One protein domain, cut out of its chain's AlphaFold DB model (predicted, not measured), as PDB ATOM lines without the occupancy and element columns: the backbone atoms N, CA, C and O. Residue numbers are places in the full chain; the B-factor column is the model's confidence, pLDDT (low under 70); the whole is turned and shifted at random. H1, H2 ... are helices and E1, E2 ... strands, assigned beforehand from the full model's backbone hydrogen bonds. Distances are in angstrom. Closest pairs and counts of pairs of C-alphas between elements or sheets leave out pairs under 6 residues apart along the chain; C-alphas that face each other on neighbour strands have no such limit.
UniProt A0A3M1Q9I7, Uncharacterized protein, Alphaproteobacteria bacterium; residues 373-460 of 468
ATOM      1  N   GLU A 373      16.482  43.279 -15.857       77.69
ATOM      2  CA  GLU A 373      16.397  44.271 -16.945       77.69
ATOM      3  C   GLU A 373      16.786  43.716 -18.325       77.69
ATOM      4  O   GLU A 373      16.293  44.174 -19.358       77.69
ATOM      5  N   ARG A 374      17.679  42.720 -18.377       81.12
ATOM      6  CA  ARG A 374      18.119  42.103 -19.641       81.12
ATOM      7  C   ARG A 374      17.091  41.140 -20.232       81.12
ATOM      8  O   ARG A 374      17.254  40.742 -21.390       81.12
ATOM      9  N   LEU A 375      16.055  40.757 -19.483       78.75
ATOM     10  CA  LEU A 375      14.958  39.940 -19.995       78.75
ATOM     11  C   LEU A 375      14.055  40.816 -20.877       78.75
ATOM     12  O   LEU A 375      13.182  41.538 -20.406       78.75
ATOM     13  N   ARG A 376      14.305  40.776 -22.190       72.94
ATOM     14  CA  ARG A 376      13.577  41.590 -23.173       72.94
ATOM     15  C   ARG A 376      12.076  41.290 -23.139       72.94
ATOM     16  O   ARG A 376      11.678  40.136 -23.261       72.94
ATOM     17  N   GLY A 377      11.263  42.346 -23.076       73.88
ATOM     18  CA  GLY A 377       9.804  42.246 -23.168       73.88
ATOM     19  C   GLY A 377       9.095  41.907 -21.853       73.88
ATOM     20  O   GLY A 377       7.918  41.558 -21.896       73.88
ATOM     21  N   LEU A 378       9.788  42.002 -20.714       80.31
ATOM     22  CA  LEU A 378       9.195  41.900 -19.383       80.31
ATOM     23  C   LEU A 378       9.466  43.171 -18.583       80.31
ATOM     24  O   LEU A 378      10.599  43.646 -18.505       80.31
ATOM     25  N   GLU A 379       8.417  43.699 -17.971       85.44
ATOM     26  CA  GLU A 379       8.540  44.669 -16.892       85.44
ATOM     27  C   GLU A 379       8.839  43.919 -15.595       85.44
ATOM     28  O   GLU A 379       8.489  42.744 -15.449       85.44
ATOM     29  N   HIS A 380       9.532  44.571 -14.667       85.44
ATOM     30  CA  HIS A 380       9.885  43.952 -13.398       85.44
ATOM     31  C   HIS A 380       9.839  44.951 -12.245       85.44
ATOM     32  O   HIS A 380      10.098  46.141 -12.409       85.44
ATOM     33  N   GLU A 381       9.538  44.434 -11.060       87.56
ATOM     34  CA  GLU A 381       9.546  45.155  -9.794       87.56
ATOM     35  C   GLU A 381      10.264  44.312  -8.744       87.56
ATOM     36  O   GLU A 381      10.027  43.110  -8.617       87.56
ATOM     37  N   ILE A 382      11.138  44.950  -7.968       85.81
ATOM     38  CA  ILE A 382      11.865  44.312  -6.873       85.81
ATOM     39  C   ILE A 382      11.427  44.946  -5.557       85.81
ATOM     40  O   ILE A 382      11.579  46.147  -5.347       85.81
ATOM     41  N   ILE A 383      10.928  44.120  -4.641       86.50
ATOM     42  CA  ILE A 383      10.440  44.539  -3.331       86.50
ATOM     43  C   ILE A 383      11.455  44.118  -2.269       86.50
ATOM     44  O   ILE A 383      11.725  42.933  -2.037       86.50
ATOM     45  N   LEU A 384      11.994  45.119  -1.576       85.31
ATOM     46  CA  LEU A 384      12.954  44.944  -0.493       85.31
ATOM     47  C   LEU A 384      12.260  45.087   0.865       85.31
ATOM     48  O   LEU A 384      11.490  46.022   1.088       85.31
ATOM     49  N   ARG A 385      12.568  44.195   1.811       81.00
ATOM     50  CA  ARG A 385      12.191  44.347   3.228       81.00
ATOM     51  C   ARG A 385      13.433  44.230   4.094       81.00
ATOM     52  O   ARG A 385      14.166  43.251   4.002       81.00
ATOM     53  N   ASN A 386      13.671  45.231   4.943       80.50
ATOM     54  CA  ASN A 386      14.851  45.305   5.816       80.50
ATOM     55  C   ASN A 386      16.188  45.169   5.055       80.50
ATOM     56  O   ASN A 386      17.115  44.529   5.543       80.50
ATOM     57  N   GLY A 387      16.274  45.732   3.843       74.25
ATOM     58  CA  GLY A 387      17.473  45.662   2.995       74.25
ATOM     59  C   GLY A 387      17.724  44.299   2.337       74.25
ATOM     60  O   GLY A 387      18.741  44.131   1.674       74.25
ATOM     61  N   MET A 388      16.810  43.337   2.497       76.94
ATOM     62  CA  MET A 388      16.878  42.013   1.878       76.94
ATOM     63  C   MET A 388      15.816  41.877   0.786       76.94
ATOM     64  O   MET A 388      14.727  42.452   0.886       76.94
ATOM     65  N   LEU A 389      16.128  41.080  -0.235       82.69
ATOM     66  CA  LEU A 389      15.191  40.725  -1.294       82.69
ATOM     67  C   LEU A 389      14.027  39.923  -0.710       82.69
ATOM     68  O   LEU A 389      14.237  38.833  -0.178       82.69
ATOM     69  N   HIS A 390      12.818  40.478  -0.774       86.38
ATOM     70  CA  HIS A 390      11.622  39.832  -0.242       86.38
ATOM     71  C   HIS A 390      10.759  39.247  -1.351       86.38
ATOM     72  O   HIS A 390      10.288  38.118  -1.237       86.38
ATOM     73  N   GLU A 391      10.565  40.006  -2.421       89.31
ATOM     74  CA  GLU A 391       9.728  39.597  -3.536       89.31
ATOM     75  C   GLU A 391      10.254  40.232  -4.824       89.31
ATOM     76  O   GLU A 391      10.769  41.349  -4.799       89.31
ATOM     77  N   ALA A 392      10.155  39.520  -5.940       88.38
ATOM     78  CA  ALA A 392      10.399  40.077  -7.264       88.38
ATOM     79  C   ALA A 392       9.250  39.676  -8.183       88.38
ATOM     80  O   ALA A 392       8.875  38.505  -8.228       88.38
ATOM     81  N   ARG A 393       8.692  40.644  -8.900       88.94
ATOM     82  CA  ARG A 393       7.595  40.448  -9.844       88.94
ATOM     83  C   ARG A 393       8.091  40.747 -11.239       88.94
ATOM     84  O   ARG A 393       8.806  41.721 -11.438       88.94
ATOM     85  N   LEU A 394       7.705  39.913 -12.185       89.50
ATOM     86  CA  LEU A 394       7.926  40.098 -13.607       89.50
ATOM     87  C   LEU A 394       6.584  39.976 -14.296       89.50
ATOM     88  O   LEU A 394       5.849  39.026 -14.033       89.50
ATOM     89  N   TRP A 395       6.266  40.889 -15.196       88.81
ATOM     90  CA  TRP A 395       5.044  40.770 -15.973       88.81
ATOM     91  C   TRP A 395       5.240  41.231 -17.405       88.81
ATOM     92  O   TRP A 395       6.073  42.079 -17.723       88.81
ATOM     93  N   ARG A 396       4.442  40.642 -18.288       86.06
ATOM     94  CA  ARG A 396       4.300  41.072 -19.672       86.06
ATOM     95  C   ARG A 396       2.938  41.720 -19.835       86.06
ATOM     96  O   ARG A 396       1.915  41.053 -19.665       86.06
ATOM     97  N   VAL A 397       2.929  43.001 -20.191       77.25
ATOM     98  CA  VAL A 397       1.709  43.679 -20.636       77.25
ATOM     99  C   VAL A 397       1.287  43.066 -21.976       77.25
ATOM    100  O   VAL A 397       2.132  42.764 -22.819       77.25
ATOM    101  N   ALA A 398      -0.007  42.790 -22.141       71.44
ATOM    102  CA  ALA A 398      -0.529  42.125 -23.330       71.44
ATOM    103  C   ALA A 398      -0.422  43.041 -24.559       71.44
ATOM    104  O   ALA A 398      -1.292  43.877 -24.779       71.44
ATOM    105  N   ASP A 399       0.619  42.841 -25.368       63.34
ATOM    106  CA  ASP A 399       0.834  43.541 -26.633       63.34
ATOM    107  C   ASP A 399       0.978  42.539 -27.791       63.34
ATOM    108  O   ASP A 399       1.595  41.481 -27.660       63.34
ATOM    109  N   ASN A 400       0.403  42.875 -28.954       52.38
ATOM    110  CA  ASN A 400       0.540  42.135 -30.220       52.38
ATOM    111  C   ASN A 400       0.196  40.630 -30.166       52.38
ATOM    112  O   ASN A 400       0.888  39.806 -30.761       52.38
ATOM    113  N   GLY A 401      -0.890  40.256 -29.482       59.94
ATOM    114  CA  GLY A 401      -1.380  38.869 -29.458       59.94
ATOM    115  C   GLY A 401      -0.619  37.933 -28.514       59.94
ATOM    116  O   GLY A 401      -0.966  36.759 -28.432       59.94
ATOM    117  N   ALA A 402       0.373  38.440 -27.774       64.12
ATOM    118  CA  ALA A 402       0.998  37.707 -26.684       64.12
ATOM    119  C   ALA A 402       0.115  37.753 -25.428       64.12
ATOM    120  O   ALA A 402      -0.390  38.803 -25.030       64.12
ATOM    121  N   GLU A 403      -0.062  36.603 -24.786       76.25
ATOM    122  CA  GLU A 403      -0.906  36.498 -23.600       76.25
ATOM    123  C   GLU A 403      -0.261  37.164 -22.376       76.25
ATOM    124  O   GLU A 403       0.971  37.083 -22.219       76.25
ATOM    125  N   PRO A 404      -1.074  37.791 -21.499       83.31
ATOM    126  CA  PRO A 404      -0.589  38.372 -20.258       83.31
ATOM    127  C   PRO A 404      -0.030  37.269 -19.360       83.31
ATOM    128  O   PRO A 404      -0.649  36.217 -19.162       83.31
ATOM    129  N   LEU A 405       1.157  37.531 -18.829       88.00
ATOM    130  CA  LEU A 405       1.905  36.612 -17.988       88.00
ATOM    131  C   LEU A 405       2.476  37.395 -16.815       88.00
ATOM    132  O   LEU A 405       3.123  38.418 -17.027       88.00
ATOM    133  N   GLU A 406       2.246  36.901 -15.606       90.94
ATOM    134  CA  GLU A 406       2.807  37.434 -14.369       90.94
ATOM    135  C   GLU A 406       3.563  36.316 -13.650       90.94
ATOM    136  O   GLU A 406       3.069  35.197 -13.500       90.94
ATOM    137  N   LEU A 407       4.787  36.608 -13.229       91.12
ATOM    138  CA  LEU A 407       5.676  35.690 -12.546       91.12
ATOM    139  C   LEU A 407       6.197  36.361 -11.277       91.12
ATOM    140  O   LEU A 407       6.877  37.383 -11.329       91.12
ATOM    141  N   THR A 408       5.896  35.760 -10.135       93.00
ATOM    142  CA  THR A 408       6.204  36.305  -8.817       93.00
ATOM    143  C   THR A 408       7.110  35.351  -8.057       93.00
ATOM    144  O   THR A 408       6.778  34.189  -7.835       93.00
ATOM    145  N   PHE A 409       8.252  35.863  -7.618       91.75
ATOM    146  CA  PHE A 409       9.210  35.169  -6.771       91.75
ATOM    147  C   PHE A 409       9.082  35.657  -5.339       91.75
ATOM    148  O   PHE A 409       9.387  36.812  -5.053       91.75
ATOM    149  N   THR A 410       8.698  34.777  -4.421       93.31
ATOM    150  CA  THR A 410       8.679  35.074  -2.986       93.31
ATOM    151  C   THR A 410       9.948  34.526  -2.346       93.31
ATOM    152  O   THR A 410      10.147  33.313  -2.259       93.31
ATOM    153  N   CYS A 411      10.828  35.422  -1.903       89.31
ATOM    154  CA  CYS A 411      12.127  35.069  -1.346       89.31
ATOM    155  C   CYS A 411      12.031  34.870   0.178       89.31
ATOM    156  O   CYS A 411      11.582  35.772   0.897       89.31
ATOM    157  N   PRO A 412      12.469  33.714   0.715       89.06
ATOM    158  CA  PRO A 412      12.528  33.511   2.156       89.06
ATOM    159  C   PRO A 412      13.615  34.399   2.794       89.06
ATOM    160  O   PRO A 412      14.563  34.803   2.118       89.06
ATOM    161  N   PRO A 413      13.574  34.635   4.120       83.56
ATOM    162  CA  PRO A 413      14.559  35.471   4.823       83.56
ATOM    163  C   PRO A 413      16.022  35.020   4.666       83.56
ATOM    164  O   PRO A 413      16.940  35.787   4.939       83.56
ATOM    165  N   GLN A 414      16.242  33.764   4.267       84.50
ATOM    166  CA  GLN A 414      17.558  33.148   4.093       84.50
ATOM    167  C   GLN A 414      17.989  33.059   2.618       84.50
ATOM    168  O   GLN A 414      18.988  32.407   2.313       84.50
ATOM    169  N   TYR A 415      17.259  33.690   1.695       81.19
ATOM    170  CA  TYR A 415      17.656  33.801   0.292       81.19
ATOM    171  C   TYR A 415      19.049  34.459   0.173       81.19
ATOM    172  O   TYR A 415      19.323  35.431   0.882       81.19
ATOM    173  N   PRO A 416      19.968  33.941  -0.668       80.44
ATOM    174  CA  PRO A 416      19.800  32.896  -1.687       80.44
ATOM    175  C   PRO A 416      20.114  31.470  -1.205       80.44
ATOM    176  O   PRO A 416      20.235  30.567  -2.020       80.44
ATOM    177  N   ARG A 417      20.302  31.220   0.097       83.81
ATOM    178  CA  ARG A 417      20.614  29.864   0.599       83.81
ATOM    179  C   ARG A 417      19.413  28.922   0.569       83.81
ATOM    180  O   ARG A 417      19.602  27.713   0.554       83.81
ATOM    181  N   GLN A 418      18.207  29.478   0.591       85.25
ATOM    182  CA  GLN A 418      16.956  28.745   0.431       85.25
ATOM    183  C   GLN A 418      16.279  29.157  -0.880       85.25
ATOM    184  O   GLN A 418      16.371  30.336  -1.245       85.25
ATOM    185  N   PRO A 419      15.604  28.215  -1.563       88.56
ATOM    186  CA  PRO A 419      14.920  28.497  -2.815       88.56
ATOM    187  C   PRO A 419      13.793  29.522  -2.626       88.56
ATOM    188  O   PRO A 419      13.096  29.483  -1.607       88.56
ATOM    189  N   PRO A 420      13.584  30.421  -3.601       90.88
ATOM    190  CA  PRO A 420      12.378  31.236  -3.656       90.88
ATOM    191  C   PRO A 420      11.169  30.374  -4.052       90.88
ATOM    192  O   PRO A 420      11.300  29.426  -4.825       90.88
ATOM    193  N   ALA A 421       9.982  30.723  -3.557       91.75
ATOM    194  CA  ALA A 421       8.734  30.174  -4.083       91.75
ATOM    195  C   ALA A 421       8.364  30.922  -5.371       91.75
ATOM    196  O   ALA A 421       8.390  32.155  -5.397       91.75
ATOM    197  N   VAL A 422       8.042  30.187  -6.431       92.88
ATOM    198  CA  VAL A 422       7.682  30.729  -7.744       92.88
ATOM    199  C   VAL A 422       6.181  30.610  -7.925       92.88
ATOM    200  O   VAL A 422       5.619  29.527  -7.770       92.88
ATOM    201  N   ARG A 423       5.532  31.712  -8.289       92.25
ATOM    202  CA  ARG A 423       4.126  31.757  -8.674       92.25
ATOM    203  C   ARG A 423       4.015  32.278 -10.099       92.25
ATOM    204  O   ARG A 423       4.439  33.392 -10.375       92.25
ATOM    205  N   LEU A 424       3.434  31.484 -10.986       91.62
ATOM    206  CA  LEU A 424       3.122  31.858 -12.361       91.62
ATOM    207  C   LEU A 424       1.614  32.038 -12.495       91.62
ATOM    208  O   LEU A 424       0.864  31.097 -12.230       91.62
ATOM    209  N   THR A 425       1.186  33.203 -12.965       88.44
ATOM    210  CA  THR A 425      -0.202  33.498 -13.308       88.44
ATOM    211  C   THR A 425      -0.309  33.787 -14.801       88.44
ATOM    212  O   THR A 425       0.327  34.699 -15.331       88.44
ATOM    213  N   ARG A 426      -1.122  32.991 -15.499       86.12
ATOM    214  CA  ARG A 426      -1.357  33.099 -16.942       86.12
ATOM    215  C   ARG A 426      -2.820  32.790 -17.237       86.12
ATOM    216  O   ARG A 426      -3.337  31.795 -16.748       86.12
ATOM    217  N   GLN A 427      -3.490  33.643 -18.015       81.12
ATOM    218  CA  GLN A 427      -4.918  33.493 -18.361       81.12
ATOM    219  C   GLN A 427      -5.865  33.266 -17.151       81.12
ATOM    220  O   GLN A 427      -6.930  32.671 -17.283       81.12
ATOM    221  N   GLY A 428      -5.493  33.726 -15.952       79.31
ATOM    222  CA  GLY A 428      -6.261  33.483 -14.723       79.31
ATOM    223  C   GLY A 428      -5.986  32.136 -14.040       79.31
ATOM    224  O   GLY A 428      -6.438  31.934 -12.914       79.31
ATOM    225  N   GLU A 429      -5.196  31.246 -14.643       84.88
ATOM    226  CA  GLU A 429      -4.645  30.077 -13.961       84.88
ATOM    227  C   GLU A 429      -3.387  30.465 -13.184       84.88
ATOM    228  O   GLU A 429      -2.517  31.171 -13.695       84.88
ATOM    229  N   THR A 430      -3.281  29.998 -11.939       89.19
ATOM    230  CA  THR A 430      -2.115  30.240 -11.081       89.19
ATOM    231  C   THR A 430      -1.483  28.908 -10.702       89.19
ATOM    232  O   THR A 430      -2.162  28.020 -10.187       89.19
ATOM    233  N   ARG A 431      -0.178  28.775 -10.937       90.00
ATOM    234  CA  ARG A 431       0.638  27.642 -10.488       90.00
ATOM    235  C   ARG A 431       1.705  28.141  -9.532       90.00
ATOM    236  O   ARG A 431       2.354  29.143  -9.812       90.00
ATOM    237  N   GLU A 432       1.885  27.441  -8.422       91.62
ATOM    238  CA  GLU A 432       2.883  27.772  -7.409       91.62
ATOM    239  C   GLU A 432       3.731  26.541  -7.106       91.62
ATOM    240  O   GLU A 432       3.196  25.446  -6.923       91.62
ATOM    241  N   TRP A 433       5.050  26.710  -7.091       91.12
ATOM    242  CA  TRP A 433       5.996  25.645  -6.785       91.12
ATOM    243  C   TRP A 433       7.293  26.213  -6.211       91.12
ATOM    244  O   TRP A 433       7.568  27.411  -6.291       91.12
ATOM    245  N   THR A 434       8.110  25.333  -5.643       89.56
ATOM    246  CA  THR A 434       9.444  25.666  -5.140       89.56
ATOM    247  C   THR A 434      10.464  24.822  -5.902       89.56
ATOM    248  O   THR A 434      10.287  23.604  -5.952       89.56
ATOM    249  N   PRO A 435      11.519  25.415  -6.492       86.19
ATOM    250  CA  PRO A 435      12.551  24.662  -7.202       86.19
ATOM    251  C   PRO A 435      13.210  23.619  -6.285       86.19
ATOM    252  O   PRO A 435      13.672  23.967  -5.196       86.19
ATOM    253  N   GLN A 436      13.241  22.353  -6.716       80.75
ATOM    254  CA  GLN A 436      13.777  21.245  -5.911       80.75
ATOM    255  C   GLN A 436      15.319  21.226  -5.901       80.75
ATOM    256  O   GLN A 436      15.915  20.987  -4.852       80.75
ATOM    257  N   ASP A 437      15.961  21.593  -7.018       81.56
ATOM    258  CA  ASP A 437      17.423  21.581  -7.208       81.56
ATOM    259  C   ASP A 437      18.035  22.996  -7.207       81.56
ATOM    260  O   ASP A 437      18.720  23.424  -8.135       81.56
ATOM    261  N   TRP A 438      17.758  23.770  -6.159       85.50
ATOM    262  CA  TRP A 438      18.207  25.162  -6.077       85.50
ATOM    263  C   TRP A 438      19.705  25.305  -5.767       85.50
ATOM    264  O   TRP A 438      20.164  24.948  -4.679       85.50
ATOM    265  N   ASP A 439      20.455  25.924  -6.684       82.25
ATOM    266  CA  ASP A 439      21.828  26.378  -6.446       82.25
ATOM    267  C   ASP A 439      21.829  27.841  -5.947       82.25
ATOM    268  O   ASP A 439      21.426  28.746  -6.682       82.25
ATOM    269  N   PRO A 440      22.354  28.132  -4.737       81.50
ATOM    270  CA  PRO A 440      22.501  29.492  -4.209       81.50
ATOM    271  C   PRO A 440      23.311  30.455  -5.088       81.50
ATOM    272  O   PRO A 440      23.350  31.657  -4.807       81.50
ATOM    273  N   ARG A 441      24.011  29.964  -6.112       80.44
ATOM    274  CA  ARG A 441      24.733  30.773  -7.104       80.44
ATOM    275  C   ARG A 441      23.841  31.281  -8.239       80.44
ATOM    276  O   ARG A 441      24.262  32.207  -8.928       80.44
ATOM    277  N   LEU A 442      22.647  30.716  -8.418       80.69
ATOM    278  CA  LEU A 442      21.697  31.136  -9.446       80.69
ATOM    279  C   LEU A 442      21.006  32.444  -9.069       80.69
ATOM    280  O   LEU A 442      20.718  32.706  -7.896       80.69
ATOM    281  N   TYR A 443      20.752  33.266 -10.085       84.69
ATOM    282  CA  TYR A 443      20.018  34.519  -9.948       84.69
ATOM    283  C   TYR A 443      18.534  34.303 -10.264       84.69
ATOM    284  O   TYR A 443      18.186  33.386 -11.012       84.69
ATOM    285  N   LEU A 444      17.646  35.162  -9.756       83.69
ATOM    286  CA  LEU A 444      16.215  35.096 -10.094       83.69
ATOM    287  C   LEU A 444      15.980  35.220 -11.602       83.69
ATOM    288  O   LEU A 444      15.088  34.577 -12.144       83.69
ATOM    289  N   ALA A 445      16.817  35.992 -12.297       81.81
ATOM    290  CA  ALA A 445      16.762  36.122 -13.750       81.81
ATOM    291  C   ALA A 445      17.100  34.825 -14.510       81.81
ATOM    292  O   ALA A 445      16.668  34.659 -15.651       81.81
ATOM    293  N   ASP A 446      17.894  33.925 -13.922       82.62
ATOM    294  CA  ASP A 446      18.191  32.620 -14.520       82.62
ATOM    295  C   ASP A 446      16.967  31.701 -14.380       82.62
ATOM    296  O   ASP A 446      16.510  31.138 -15.371       82.62
ATOM    297  N   LEU A 447      16.347  31.692 -13.195       84.00
ATOM    298  CA  LEU A 447      15.103  30.963 -12.931       84.00
ATOM    299  C   LEU A 447      13.933  31.481 -13.786       84.00
ATOM    300  O   LEU A 447      13.191  30.700 -14.370       84.00
ATOM    301  N   ALA A 448      13.790  32.801 -13.924       83.44
ATOM    302  CA  ALA A 448      12.782  33.405 -14.795       83.44
ATOM    303  C   ALA A 448      12.955  32.958 -16.251       83.44
ATOM    304  O   ALA A 448      11.977  32.678 -16.938       83.44
ATOM    305  N   ARG A 449      14.202  32.861 -16.719       84.88
ATOM    306  CA  ARG A 449      14.514  32.439 -18.085       84.88
ATOM    307  C   ARG A 449      14.136  30.985 -18.327       84.88
ATOM    308  O   ARG A 449      13.554  30.703 -19.366       84.88
ATOM    309  N   GLU A 450      14.441  30.091 -17.390       84.75
ATOM    310  CA  GLU A 450      14.051  28.677 -17.469       84.75
ATOM    311  C   GLU A 450      12.530  28.526 -17.551       84.75
ATOM    312  O   GLU A 450      12.028  27.882 -18.469       84.75
ATOM    313  N   VAL A 451      11.786  29.226 -16.687       83.62
ATOM    314  CA  VAL A 451      10.316  29.186 -16.717       83.62
ATOM    315  C   VAL A 451       9.760  29.726 -18.036       83.62
ATOM    316  O   VAL A 451       8.829  29.152 -18.594       83.62
ATOM    317  N   LEU A 452      10.330  30.806 -18.575       82.00
ATOM    318  CA  LEU A 452       9.917  31.348 -19.873       82.00
ATOM    319  C   LEU A 452      10.247  30.397 -21.031       82.00
ATOM    320  O   LEU A 452       9.441  30.273 -21.952       82.00
ATOM    321  N   PHE A 453      11.391  29.707 -20.987       81.38
ATOM    322  CA  PHE A 453      11.750  28.686 -21.974       81.38
ATOM    323  C   PHE A 453      10.790  27.498 -21.942       81.38
ATOM    324  O   PHE A 453      10.332  27.071 -22.998       81.38
ATOM    325  N   ASP A 454      10.431  27.005 -20.756       78.25
ATOM    326  CA  ASP A 454       9.465  25.911 -20.613       78.25
ATOM    327  C   ASP A 454       8.081  26.290 -21.147       78.25
ATOM    328  O   ASP A 454       7.372  25.456 -21.717       78.25
ATOM    329  N   ILE A 455       7.695  27.556 -20.986       77.44
ATOM    330  CA  ILE A 455       6.442  28.084 -21.523       77.44
ATOM    331  C   ILE A 455       6.484  28.140 -23.054       77.44
ATOM    332  O   ILE A 455       5.571  27.615 -23.688       77.44
ATOM    333  N   LEU A 456       7.544  28.700 -23.644       72.25
ATOM    334  CA  LEU A 456       7.714  28.761 -25.103       72.25
ATOM    335  C   LEU A 456       7.769  27.360 -25.727       72.25
ATOM    336  O   LEU A 456       7.134  27.101 -26.744       72.25
ATOM    337  N   ARG A 457       8.451  26.417 -25.073       71.00
ATOM    338  CA  ARG A 457       8.561  25.033 -25.544       71.00
ATOM    339  C   ARG A 457       7.214  24.305 -25.567       71.00
ATOM    340  O   ARG A 457       6.928  23.560 -26.500       71.00
ATOM    341  N   LYS A 458       6.367  24.543 -24.558       67.00
ATOM    342  CA  LYS A 458       4.997  24.003 -24.513       67.00
ATOM    343  C   LYS A 458       4.076  24.656 -25.548       67.00
ATOM    344  O   LYS A 458       3.149  23.998 -26.013       67.00
ATOM    345  N   GLU A 459       4.329  25.908 -25.930       65.88
ATOM    346  CA  GLU A 459       3.596  26.609 -26.997       65.88
ATOM    347  C   GLU A 459       3.950  26.093 -28.401       65.88
ATOM    348  O   GLU A 459       3.081  26.045 -29.269       65.88
ATOM    349  N   GLU A 460       5.184  25.631 -28.619       63.88
ATOM    350  CA  GLU A 460       5.651  25.071 -29.900       63.88
ATOM    351  C   GLU A 460       5.224  23.606 -30.140       63.88
ATOM    352  O   GLU A 460       5.564  23.009 -31.162       63.88
TER     353      GLU A 460
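This is residues 373 to 460 of the 468 residues of an uncharacterized protein of Alphaproteobacteria bacterium (UniProt A0A3M1Q9I7). A twisted wall of five antiparallel strands, E1 to E5, has the single helix H1 lying slantwise over one face, while no named element covers the other face. The strands run roughly along the longest span, and residues 453 to 460, of which 453 to 459 belong to H1, stick out free of the rest. The printed part has 88 residues, with five named strands followed by one named helix; the sheet order is E1 - E2 - E3 - E4 - E5, and the class is mixed, helices and strands. The whole is compact, with a radius of gyration of the C-alphas of 13.2 A, and it spans 39 by 25 by 25 A, only just elongated.

The longest strand, E2, holds residues 388 to 396 and measures 25.0 A from first to last C-alpha. E1, residues 379 to 385, measures 20.5 A and begins at C-alpha 379 at (8.540, 44.669, -16.892). E3 is residues 405 to 410, 16.5 A long, and E4 is residues 421 to 426, 16.6 A long. E5, residues 429 to 433, measures 13.6 A and ends at C-alpha 433 at (5.996, 25.645, -6.785). H1, residues 444 to 459, measures 22.7 A and ends at C-alpha 459 at (3.596, 26.609, -26.997).

The sheet is a meander, each strand the antiparallel neighbour of the one before, and each successive pair is a hairpin. E1 and E5 are the edge strands. In E1 and E2, N 381 and O 393 are within hydrogen-bond range at 2.8 A. In E2 and E3, N 394 and O 407 are 2.8 A apart. In E3 and E4, at 166 degrees between directions, N 408 and O 423 are 2.8 A apart. In E4 and E5, N 424 and O 431 are 2.8 A apart. The sheet is twisted, with C-alphas up to 4.1 A off its best plane. H1 is on the sheet at a height of 10.1 A, over E3 and, only just, over E4, on which 3 of its C-alphas fall. On the local plane its line and that of E3 stand at 35 degrees, slantwise to the strands. The closest C-alphas of E3 and H1 are those of Phe 409 and Leu 444, 7.8 A apart. E4 and H1 are near each other, with 5 pairs of C-alphas within 10 A. E1 and E5 are apart. In H1 every O i to N i+4 pair is within hydrogen-bond range.

The C-alphas farthest apart, those of Asn 386 and Glu 460, are 42.1 A from each other. The printed part has no cut, and no link is long; E1 to E2 and E4 to E5 are tight. The mean pLDDT of the printed part is 82.5, and residues 399 to 402 and 458 to 460 are under 70.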